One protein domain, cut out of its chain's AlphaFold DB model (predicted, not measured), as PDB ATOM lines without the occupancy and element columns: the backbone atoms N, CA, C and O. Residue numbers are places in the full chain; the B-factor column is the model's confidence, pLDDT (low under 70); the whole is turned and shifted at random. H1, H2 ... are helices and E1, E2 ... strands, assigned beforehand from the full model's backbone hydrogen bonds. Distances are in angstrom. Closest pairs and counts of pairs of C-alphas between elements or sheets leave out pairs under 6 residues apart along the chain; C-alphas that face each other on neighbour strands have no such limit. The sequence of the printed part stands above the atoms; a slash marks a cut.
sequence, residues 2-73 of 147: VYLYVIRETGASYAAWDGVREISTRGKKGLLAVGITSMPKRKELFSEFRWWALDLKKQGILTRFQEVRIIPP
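What this domain is: This is residues 2 to 73 of the 147 residues of an uncharacterized protein of Candidatus Lokiarchaeota archaeon (UniProt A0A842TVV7). Picture a slim two-strand parallel ribbon, E1 beside E2, in the middle, with the long helix H3 packed on it mainly over E2 and running back against the strands' direction. The short helix H1 sits near H3 at one end, while H2 and the long unnamed loop of residues 18 to 30 make the loosely built other end. The printed part has 72 residues with three named helices and two named strands, in the order H1, E1, H2, H3, E2, and its class is mixed, helices and strands. The whole is only just loose, close to compact, with a radius of gyration of the C-alphas of 13.6 A, and its outline is a rod spanning 42 by 20 by 18 A.

How they stand to each other: Start at H1, residues 2 to 10, and look across to H3, residues 43 to 58: they are close but not clearly touching, their closest C-alphas, of Leu 4 and Ala 53, being 6.7 A apart. They run the same way at a steep tilt of 38 degrees, only just past shallow. After H1 find E1, residues 14 to 17, and its parallel neighbour E2, residues 67 to 70, at 31 degrees between their directions. Look there for N 69 and O 15 at 2.8 A and N 17 and O 69 at 3.0 A, both within hydrogen-bond range. Next comes H2, residues 31 to 36; its closest C-alpha to E2 is that of Gly 35, 6.8 A from that of Ile 70. The closest C-alphas of H3 and E2, those of Arg 50 and Val 68, are 6.3 A apart, whereas H3 and E1 are only just apart, at 8.2 A. H2 is apart from both H1 and H3. E1, H2, H3 and E2 form a strand-helix-strand unit, two parallel neighbour strands with helices between, with a right-handed crossover. In H1, H2 and H3 every O i to N i+4 pair is within hydrogen-bond range.

Where its parts are: Find C-alpha 2 at (-41.786, -18.487, -41.571); from there H1 runs 12.3 A to C-alpha 10. E1 covers 10.0 A from Tyr 14 to Trp 17, and H2 covers 8.7 A from Leu 31 to Ile 36. H3 begins with C-alpha 43 at (-28.058, -11.532, -30.404) and runs 22.5 A to Lys 58. E2 runs 10.0 A from Glu 67 to C-alpha 70 at (-36.805, -4.790, -30.070).

The domain as a whole: The two C-alphas farthest apart are those of Glu 9 and Gly 27, at 42.0 A. The printed part has no cut. The link from E1 to H2 is long, with 13 residues; H1 to E1 is tight, and H2 to H3 and H3 to E2 are short. The mean pLDDT of the printed part is 73.1, and you will find values under 70 at residue 2, residues 18 to 43 and residue 73.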
ATOM      1  N   VAL A   2     -40.318 -18.731 -41.690       67.50
ATOM      2  CA  VAL A   2     -41.786 -18.487 -41.571       67.50
ATOM      3  C   VAL A   2     -42.159 -17.023 -41.269       67.50
ATOM      4  O   VAL A   2     -43.001 -16.459 -41.955       67.50
ATOM      5  N   TYR A   3     -41.484 -16.360 -40.324       75.81
ATOM      6  CA  TYR A   3     -41.747 -14.945 -40.016       75.81
ATOM      7  C   TYR A   3     -41.489 -13.978 -41.190       75.81
ATOM      8  O   TYR A   3     -42.210 -12.998 -41.325       75.81
ATOM      9  N   LEU A   4     -40.508 -14.252 -42.060       78.06
ATOM     10  CA  LEU A   4     -40.222 -13.432 -43.250       78.06
ATOM     11  C   LEU A   4     -41.314 -13.608 -44.314       78.06
ATOM     12  O   LEU A   4     -41.720 -12.632 -44.936       78.06
ATOM     13  N   TYR A   5     -41.836 -14.830 -44.465       78.69
ATOM     14  CA  TYR A   5     -43.014 -15.100 -45.291       78.69
ATOM     15  C   TYR A   5     -44.242 -14.347 -44.755       78.69
ATOM     16  O   TYR A   5     -44.864 -13.599 -45.496       78.69
ATOM     17  N   VAL A   6     -44.527 -14.413 -43.448       81.25
ATOM     18  CA  VAL A   6     -45.640 -13.650 -42.849       81.25
ATOM     19  C   VAL A   6     -45.487 -12.136 -43.067       81.25
ATOM     20  O   VAL A   6     -46.469 -11.479 -43.401       81.25
ATOM     21  N   ILE A   7     -44.277 -11.573 -42.947       86.12
ATOM     22  CA  ILE A   7     -44.012 -10.148 -43.238       86.12
ATOM     23  C   ILE A   7     -44.290  -9.814 -44.713       86.12
ATOM     24  O   ILE A   7     -44.872  -8.765 -44.988       86.12
ATOM     25  N   ARG A   8     -43.929 -10.705 -45.652       88.50
ATOM     26  CA  ARG A   8     -44.230 -10.569 -47.087       88.50
ATOM     27  C   ARG A   8     -45.736 -10.549 -47.343       88.50
ATOM     28  O   ARG A   8     -46.237  -9.556 -47.861       88.50
ATOM     29  N   GLU A   9     -46.453 -11.601 -46.946       90.75
ATOM     30  CA  GLU A   9     -47.878 -11.758 -47.272       90.75
ATOM     31  C   GLU A   9     -48.762 -10.702 -46.588       90.75
ATOM     32  O   GLU A   9     -49.754 -10.258 -47.155       90.75
ATOM     33  N   THR A  10     -48.392 -10.249 -45.384       88.19
ATOM     34  CA  THR A  10     -49.095  -9.147 -44.695       88.19
ATOM     35  C   THR A  10     -48.651  -7.753 -45.157       88.19
ATOM     36  O   THR A  10     -49.261  -6.756 -44.771       88.19
ATOM     37  N   GLY A  11     -47.584  -7.653 -45.958       89.31
ATOM     38  CA  GLY A  11     -46.976  -6.385 -46.365       89.31
ATOM     39  C   GLY A  11     -46.495  -5.527 -45.188       89.31
ATOM     40  O   GLY A  11     -46.540  -4.298 -45.280       89.31
ATOM     41  N   ALA A  12     -46.095  -6.150 -44.074       87.00
ATOM     42  CA  ALA A  12     -45.828  -5.467 -42.812       87.00
ATOM     43  C   ALA A  12     -44.546  -4.619 -42.853       87.00
ATOM     44  O   ALA A  12     -43.443  -5.121 -43.067       87.00
ATOM     45  N   SER A  13     -44.679  -3.322 -42.564       91.56
ATOM     46  CA  SER A  13     -43.545  -2.388 -42.559       91.56
ATOM     47  C   SER A  13     -42.564  -2.600 -41.401       91.56
ATOM     48  O   SER A  13     -41.405  -2.215 -41.508       91.56
ATOM     49  N   TYR A  14     -42.994  -3.221 -40.300       88.88
ATOM     50  CA  TYR A  14     -42.188  -3.395 -39.089       88.88
ATOM     51  C   TYR A  14     -42.405  -4.780 -38.480       88.88
ATOM     52  O   TYR A  14     -43.531  -5.277 -38.452       88.88
ATOM     53  N   ALA A  15     -41.344  -5.370 -37.929       86.38
ATOM     54  CA  ALA A  15     -41.409  -6.626 -37.182       86.38
ATOM     55  C   ALA A  15     -41.072  -6.408 -35.698       86.38
ATOM     56  O   ALA A  15     -40.055  -5.796 -35.382       86.38
ATOM     57  N   ALA A  16     -41.894  -6.934 -34.787       83.06
ATOM     58  CA  ALA A  16     -41.610  -6.964 -33.349       83.06
ATOM     59  C   ALA A  16     -40.767  -8.195 -32.972       83.06
ATOM     60  O   ALA A  16     -40.968  -9.274 -33.530       83.06
ATOM     61  N   TRP A  17     -39.866  -8.060 -31.993       78.81
ATOM     62  CA  TRP A  17     -39.040  -9.171 -31.502       78.81
ATOM     63  C   TRP A  17     -38.807  -9.097 -29.969       78.81
ATOM     64  O   TRP A  17     -38.550  -8.018 -29.440       78.81
ATOM     65  N   ASP A  18     -38.926 -10.237 -29.263       69.88
ATOM     66  CA  ASP A  18     -38.927 -10.394 -27.778       69.88
ATOM     67  C   ASP A  18     -37.535 -10.829 -27.212       69.88
ATOM     68  O   ASP A  18     -36.634 -11.140 -27.987       69.88
ATOM     69  N   GLY A  19     -37.314 -10.846 -25.886       58.03
ATOM     70  CA  GLY A  19     -35.975 -10.646 -25.270       58.03
ATOM     71  C   GLY A  19     -35.023 -11.830 -24.896       58.03
ATOM     72  O   GLY A  19     -35.343 -13.012 -25.024       58.03
ATOM     73  N   VAL A  20     -33.814 -11.461 -24.420       50.03
ATOM     74  CA  VAL A  20     -32.648 -12.186 -23.859       50.03
ATOM     75  C   VAL A  20     -32.820 -12.238 -22.346       50.03
ATOM     76  O   VAL A  20     -33.734 -11.649 -21.763       50.03
ATOM     77  N   ARG A  21     -31.835 -12.859 -21.699       44.84
ATOM     78  CA  ARG A  21     -31.212 -12.259 -20.516       44.84
ATOM     79  C   ARG A  21     -29.696 -12.146 -20.759       44.84
ATOM     80  O   ARG A  21     -29.226 -12.581 -21.795       44.84
ATOM     81  N   GLU A  22     -28.944 -11.553 -19.837       43.16
ATOM     82  CA  GLU A  22     -27.460 -11.528 -19.834       43.16
ATOM     83  C   GLU A  22     -26.720 -10.422 -20.634       43.16
ATOM     84  O   GLU A  22     -25.508 -10.303 -20.471       43.16
ATOM     85  N   ILE A  23     -27.381  -9.504 -21.362       46.75
ATOM     86  CA  ILE A  23     -26.702  -8.258 -21.805       46.75
ATOM     87  C   ILE A  23     -26.754  -7.208 -20.682       46.75
ATOM     88  O   ILE A  23     -27.815  -6.694 -20.328       46.75
ATOM     89  N   SER A  24     -25.586  -6.896 -20.110       48.28
ATOM     90  CA  SER A  24     -25.439  -5.999 -18.955       48.28
ATOM     91  C   SER A  24     -25.611  -4.516 -19.309       48.28
ATOM     92  O   SER A  24     -25.004  -4.011 -20.251       48.28
ATOM     93  N   THR A  25     -26.384  -3.788 -18.497       51.94
ATOM     94  CA  THR A  25     -26.598  -2.330 -18.608       51.94
ATOM     95  C   THR A  25     -26.018  -1.549 -17.431       51.94
ATOM     96  O   THR A  25     -26.584  -0.531 -17.024       51.94
ATOM     97  N   ARG A  26     -24.917  -2.028 -16.836       46.03
ATOM     98  CA  ARG A  26     -24.285  -1.390 -15.666       46.03
ATOM     99  C   ARG A  26     -24.039   0.104 -15.950       46.03
ATOM    100  O   ARG A  26     -23.311   0.448 -16.872       46.03
ATOM    101  N   GLY A  27     -24.702   0.979 -15.188       53.50
ATOM    102  CA  GLY A  27     -24.622   2.440 -15.333       53.50
ATOM    103  C   GLY A  27     -25.700   3.124 -16.195       53.50
ATOM    104  O   GLY A  27     -25.782   4.348 -16.152       53.50
ATOM    105  N   LYS A  28     -26.563   2.407 -16.936       53.22
ATOM    106  CA  LYS A  28     -27.622   3.028 -17.770       53.22
ATOM    107  C   LYS A  28     -29.025   2.900 -17.154       53.22
ATOM    108  O   LYS A  28     -29.374   1.870 -16.585       53.22
ATOM    109  N   LYS A  29     -29.843   3.949 -17.311       51.56
ATOM    110  CA  LYS A  29     -31.264   4.040 -16.901       51.56
ATOM    111  C   LYS A  29     -32.158   4.374 -18.115       51.56
ATOM    112  O   LYS A  29     -31.649   4.705 -19.182       51.56
ATOM    113  N   GLY A  30     -33.481   4.298 -17.952       52.00
ATOM    114  CA  GLY A  30     -34.471   4.685 -18.974       52.00
ATOM    115  C   GLY A  30     -34.835   3.585 -19.982       52.00
ATOM    116  O   GLY A  30     -34.364   2.450 -19.884       52.00
ATOM    117  N   LEU A  31     -35.688   3.922 -20.961       47.56
ATOM    118  CA  LEU A  31     -36.240   2.968 -21.941       47.56
ATOM    119  C   LEU A  31     -35.164   2.230 -22.750       47.56
ATOM    120  O   LEU A  31     -35.343   1.056 -23.050       47.56
ATOM    121  N   LEU A  32     -34.022   2.868 -23.033       46.03
ATOM    122  CA  LEU A  32     -32.887   2.219 -23.694       46.03
ATOM    123  C   LEU A  32     -32.217   1.155 -22.804       46.03
ATOM    124  O   LEU A  32     -31.827   0.105 -23.301       46.03
ATOM    125  N   ALA A  33     -32.113   1.372 -21.490       49.97
ATOM    126  CA  ALA A  33     -31.580   0.362 -20.568       49.97
ATOM    127  C   ALA A  33     -32.557  -0.814 -20.387       49.97
ATOM    128  O   ALA A  33     -32.137  -1.972 -20.348       49.97
ATOM    129  N   VAL A  34     -33.866  -0.531 -20.370       51.16
ATOM    130  CA  VAL A  34     -34.892  -1.577 -20.484       51.16
ATOM    131  C   VAL A  34     -34.705  -2.325 -21.806       51.16
ATOM    132  O   VAL A  34     -34.555  -3.537 -21.784       51.16
ATOM    133  N   GLY A  35     -34.594  -1.632 -22.939       49.00
ATOM    134  CA  GLY A  35     -34.371  -2.234 -24.256       49.00
ATOM    135  C   GLY A  35     -33.094  -3.077 -24.359       49.00
ATOM    136  O   GLY A  35     -33.130  -4.137 -24.964       49.00
ATOM    137  N   ILE A  36     -31.980  -2.680 -23.736       47.09
ATOM    138  CA  ILE A  36     -30.705  -3.421 -23.810       47.09
ATOM    139  C   ILE A  36     -30.711  -4.669 -22.917       47.09
ATOM    140  O   ILE A  36     -30.273  -5.723 -23.372       47.09
ATOM    141  N   THR A  37     -31.305  -4.609 -21.717       45.53
ATOM    142  CA  THR A  37     -31.589  -5.819 -20.905       45.53
ATOM    143  C   THR A  37     -32.622  -6.758 -21.553       45.53
ATOM    144  O   THR A  37     -32.938  -7.807 -20.989       45.53
ATOM    145  N   SER A  38     -33.144  -6.377 -22.729       45.47
ATOM    146  CA  SER A  38     -34.323  -6.946 -23.385       45.47
ATOM    147  C   SER A  38     -34.237  -7.060 -24.915       45.47
ATOM    148  O   SER A  38     -35.235  -7.411 -25.540       45.47
ATOM    149  N   MET A  39     -33.056  -6.856 -25.523       46.53
ATOM    150  CA  MET A  39     -32.698  -7.443 -26.833       46.53
ATOM    151  C   MET A  39     -32.970  -8.956 -26.810       46.53
ATOM    152  O   MET A  39     -33.155  -9.430 -25.720       46.53
ATOM    153  N   PRO A  40     -33.005  -9.741 -27.896       48.62
ATOM    154  CA  PRO A  40     -33.341 -11.195 -27.918       48.62
ATOM    155  C   PRO A  40     -32.345 -12.288 -27.486       48.62
ATOM    156  O   PRO A  40     -31.146 -12.154 -27.696       48.62
ATOM    157  N   LYS A  41     -32.881 -13.461 -27.067       51.94
ATOM    158  CA  LYS A  41     -32.184 -14.641 -26.471       51.94
ATOM    159  C   LYS A  41     -30.971 -15.258 -27.189       51.94
ATOM    160  O   LYS A  41     -30.304 -16.095 -26.587       51.94
ATOM    161  N   ARG A  42     -30.683 -14.849 -28.421       62.12
ATOM    162  CA  ARG A  42     -29.368 -14.916 -29.078       62.12
ATOM    163  C   ARG A  42     -29.265 -13.649 -29.928       62.12
ATOM    164  O   ARG A  42     -30.124 -13.429 -30.788       62.12
ATOM    165  N   LYS A  43     -28.269 -12.798 -29.672       68.25
ATOM    166  CA  LYS A  43     -28.058 -11.532 -30.404       68.25
ATOM    167  C   LYS A  43     -27.735 -11.809 -31.879       68.25
ATOM    168  O   LYS A  43     -28.081 -11.030 -32.767       68.25
ATOM    169  N   GLU A  44     -27.128 -12.962 -32.110       75.75
ATOM    170  CA  GLU A  44     -26.705 -13.553 -33.369       75.75
ATOM    171  C   GLU A  44     -27.939 -13.824 -34.239       75.75
ATOM    172  O   GLU A  44     -28.071 -13.219 -35.295       75.75
ATOM    173  N   LEU A  45     -28.926 -14.576 -33.726       73.94
ATOM    174  CA  LEU A  45     -30.179 -14.881 -34.439       73.94
ATOM    175  C   LEU A  45     -30.988 -13.630 -34.816       73.94
ATOM    176  O   LEU A  45     -31.648 -13.606 -35.853       73.94
ATOM    177  N   PHE A  46     -30.963 -12.584 -33.988       80.31
ATOM    178  CA  PHE A  46     -31.593 -11.303 -34.330       80.31
ATOM    179  C   PHE A  46     -30.825 -10.544 -35.405       80.31
ATOM    180  O   PHE A  46     -31.435  -9.920 -36.271       80.31
ATOM    181  N   SER A  47     -29.495 -10.618 -35.364       82.62
ATOM    182  CA  SER A  47     -28.640 -10.027 -36.388       82.62
ATOM    183  C   SER A  47     -28.864 -10.737 -37.724       82.62
ATOM    184  O   SER A  47     -29.187 -10.071 -38.698       82.62
ATOM    185  N   GLU A  48     -28.810 -12.071 -37.753       82.00
ATOM    186  CA  GLU A  48     -29.147 -12.918 -38.909       82.00
ATOM    187  C   GLU A  48     -30.544 -12.614 -39.462       82.00
ATOM    188  O   GLU A  48     -30.685 -12.310 -40.643       82.00
ATOM    189  N   PHE A  49     -31.577 -12.613 -38.612       86.12
ATOM    190  CA  PHE A  49     -32.943 -12.309 -39.041       86.12
ATOM    191  C   PHE A  49     -33.073 -10.900 -39.637       86.12
ATOM    192  O   PHE A  49     -33.746 -10.724 -40.655       86.12
ATOM    193  N   ARG A  50     -32.403  -9.903 -39.043       88.81
ATOM    194  CA  ARG A  50     -32.350  -8.533 -39.567       88.81
ATOM    195  C   ARG A  50     -31.596  -8.464 -40.898       88.81
ATOM    196  O   ARG A  50     -32.064  -7.761 -41.787       88.81
ATOM    197  N   TRP A  51     -30.487  -9.187 -41.061       90.50
ATOM    198  CA  TRP A  51     -29.761  -9.283 -42.333       90.50
ATOM    199  C   TRP A  51     -30.635  -9.911 -43.424       90.50
ATOM    200  O   TRP A  51     -30.871  -9.263 -44.439       90.50
ATOM    201  N   TRP A  52     -31.230 -11.085 -43.178       89.06
ATOM    202  CA  TRP A  52     -32.135 -11.738 -44.134       89.06
ATOM    203  C   TRP A  52     -33.315 -10.840 -44.531       89.06
ATOM    204  O   TRP A  52     -33.658 -10.762 -45.708       89.06
ATOM    205  N   ALA A  53     -33.925 -10.126 -43.579       90.06
ATOM    206  CA  ALA A  53     -35.021  -9.207 -43.879       90.06
ATOM    207  C   ALA A  53     -34.570  -7.994 -44.722       90.06
ATOM    208  O   ALA A  53     -35.295  -7.557 -45.615       90.06
ATOM    209  N   LEU A  54     -33.365  -7.468 -44.479       92.94
ATOM    210  CA  LEU A  54     -32.785  -6.378 -45.271       92.94
ATOM    211  C   LEU A  54     -32.360  -6.835 -46.673       92.94
ATOM    212  O   LEU A  54     -32.544  -6.083 -47.626       92.94
ATOM    213  N   ASP A  55     -31.846  -8.051 -46.836       93.88
ATOM    214  CA  ASP A  55     -31.454  -8.572 -48.149       93.88
ATOM    215  C   ASP A  55     -32.673  -8.944 -49.004       93.88
ATOM    216  O   ASP A  55     -32.735  -8.561 -50.172       93.88
ATOM    217  N   LEU A  56     -33.716  -9.539 -48.414       91.06
ATOM    218  CA  LEU A  56     -35.007  -9.717 -49.092       91.06
ATOM    219  C   LEU A  56     -35.686  -8.375 -49.429       91.06
ATOM    220  O   LEU A  56     -36.427  -8.291 -50.409       91.06
ATOM    221  N   LYS A  57     -35.430  -7.302 -48.665       93.94
ATOM    222  CA  LYS A  57     -35.849  -5.941 -49.039       93.94
ATOM    223  C   LYS A  57     -35.076  -5.428 -50.260       93.94
ATOM    224  O   LYS A  57     -35.712  -4.935 -51.188       93.94
ATOM    225  N   LYS A  58     -33.741  -5.565 -50.294       94.75
ATOM    226  CA  LYS A  58     -32.908  -5.185 -51.461       94.75
ATOM    227  C   LYS A  58     -33.339  -5.919 -52.736       94.75
ATOM    228  O   LYS A  58     -33.348  -5.325 -53.803       94.75
ATOM    229  N   GLN A  59     -33.736  -7.187 -52.609       94.62
ATOM    230  CA  GLN A  59     -34.256  -8.023 -53.699       94.62
ATOM    231  C   GLN A  59     -35.700  -7.678 -54.120       94.62
ATOM    232  O   GLN A  59     -36.268  -8.363 -54.965       94.62
ATOM    233  N   GLY A  60     -36.338  -6.666 -53.520       93.38
ATOM    234  CA  GLY A  60     -37.719  -6.285 -53.832       93.38
ATOM    235  C   GLY A  60     -38.789  -7.263 -53.329       93.38
ATOM    236  O   GLY A  60     -39.956  -7.109 -53.670       93.38
ATOM    237  N   ILE A  61     -38.435  -8.251 -52.499       92.88
ATOM    238  CA  ILE A  61     -39.377  -9.244 -51.955       92.88
ATOM    239  C   ILE A  61     -40.118  -8.675 -50.738       92.88
ATOM    240  O   ILE A  61     -41.326  -8.861 -50.603       92.88
ATOM    241  N   LEU A  62     -39.415  -7.947 -49.864       92.44
ATOM    242  CA  LEU A  62     -39.993  -7.264 -48.698       92.44
ATOM    243  C   LEU A  62     -40.107  -5.748 -48.937       92.44
ATOM    244  O   LEU A  62     -39.561  -4.946 -48.183       92.44
ATOM    245  N   THR A  63     -40.814  -5.350 -50.000       91.12
ATOM    246  CA  THR A  63     -40.904  -3.953 -50.489       91.12
ATOM    247  C   THR A  63     -41.251  -2.918 -49.413       91.12
ATOM    248  O   THR A  63     -40.633  -1.859 -49.353       91.12
ATOM    249  N   ARG A  64     -42.230  -3.222 -48.551       92.12
ATOM    250  CA  ARG A  64     -42.722  -2.317 -47.495       92.12
ATOM    251  C   ARG A  64     -41.904  -2.361 -46.207       92.12
ATOM    252  O   ARG A  64     -42.017  -1.446 -45.392       92.12
ATOM    253  N   PHE A  65     -41.103  -3.406 -46.008       92.06
ATOM    254  CA  PHE A  65     -40.368  -3.623 -44.768       92.06
ATOM    255  C   PHE A  65     -39.369  -2.490 -44.520       92.06
ATOM    256  O   PHE A  65     -38.640  -2.064 -45.415       92.06
ATOM    257  N   GLN A  66     -39.311  -2.002 -43.289       90.94
ATOM    258  CA  GLN A  66     -38.352  -0.998 -42.847       90.94
ATOM    259  C   GLN A  66     -37.306  -1.649 -41.945       90.94
ATOM    260  O   GLN A  66     -36.117  -1.560 -42.246       90.94
ATOM    261  N   GLU A  67     -37.739  -2.335 -40.882       89.44
ATOM    262  CA  GLU A  67     -36.844  -2.807 -39.821       89.44
ATOM    263  C   GLU A  67     -37.483  -3.807 -38.834       89.44
ATOM    264  O   GLU A  67     -38.700  -4.006 -38.780       89.44
ATOM    265  N   VAL A  68     -36.625  -4.400 -37.995       86.12
ATOM    266  CA  VAL A  68     -37.005  -5.204 -36.825       86.12
ATOM    267  C   VAL A  68     -36.802  -4.370 -35.560       86.12
ATOM    268  O   VAL A  68     -35.685  -3.927 -35.287       86.12
ATOM    269  N   ARG A  69     -37.860  -4.192 -34.766       83.75
ATOM    270  CA  ARG A  69     -37.844  -3.464 -33.492       83.75
ATOM    271  C   ARG A  69     -37.801  -4.417 -32.301       83.75
ATOM    272  O   ARG A  69     -38.549  -5.392 -32.223       83.75
ATOM    273  N   ILE A  70     -36.928  -4.094 -31.351       78.19
ATOM    274  CA  ILE A  70     -36.805  -4.790 -30.070       78.19
ATOM    275  C   ILE A  70     -37.908  -4.287 -29.136       78.19
ATOM    276  O   ILE A  70     -37.976  -3.099 -28.809       78.19
ATOM    277  N   ILE A  71     -38.764  -5.204 -28.697       76.94
ATOM    278  CA  ILE A  71     -39.866  -4.939 -27.775       76.94
ATOM    279  C   ILE A  71     -39.463  -5.406 -26.365       76.94
ATOM    280  O   ILE A  71     -38.858  -6.472 -26.236       76.94
ATOM    281  N   PRO A  72     -39.787  -4.652 -25.291       70.31
ATOM    282  CA  PRO A  72     -39.559  -5.095 -23.918       70.31
ATOM    283  C   PRO A  72     -40.113  -6.503 -23.649       70.31
ATOM    284  O   PRO A  72     -41.169  -6.858 -24.174       70.31
ATOM    285  N   PRO A  73     -39.455  -7.308 -22.802       66.25
ATOM    286  CA  PRO A  73     -39.731  -8.719 -22.682       66.25
ATOM    287  C   PRO A  73     -40.867  -8.939 -21.692       66.25
ATOM    288  O   PRO A  73     -41.366  -8.017 -21.041       66.25
TER     289      PRO A  73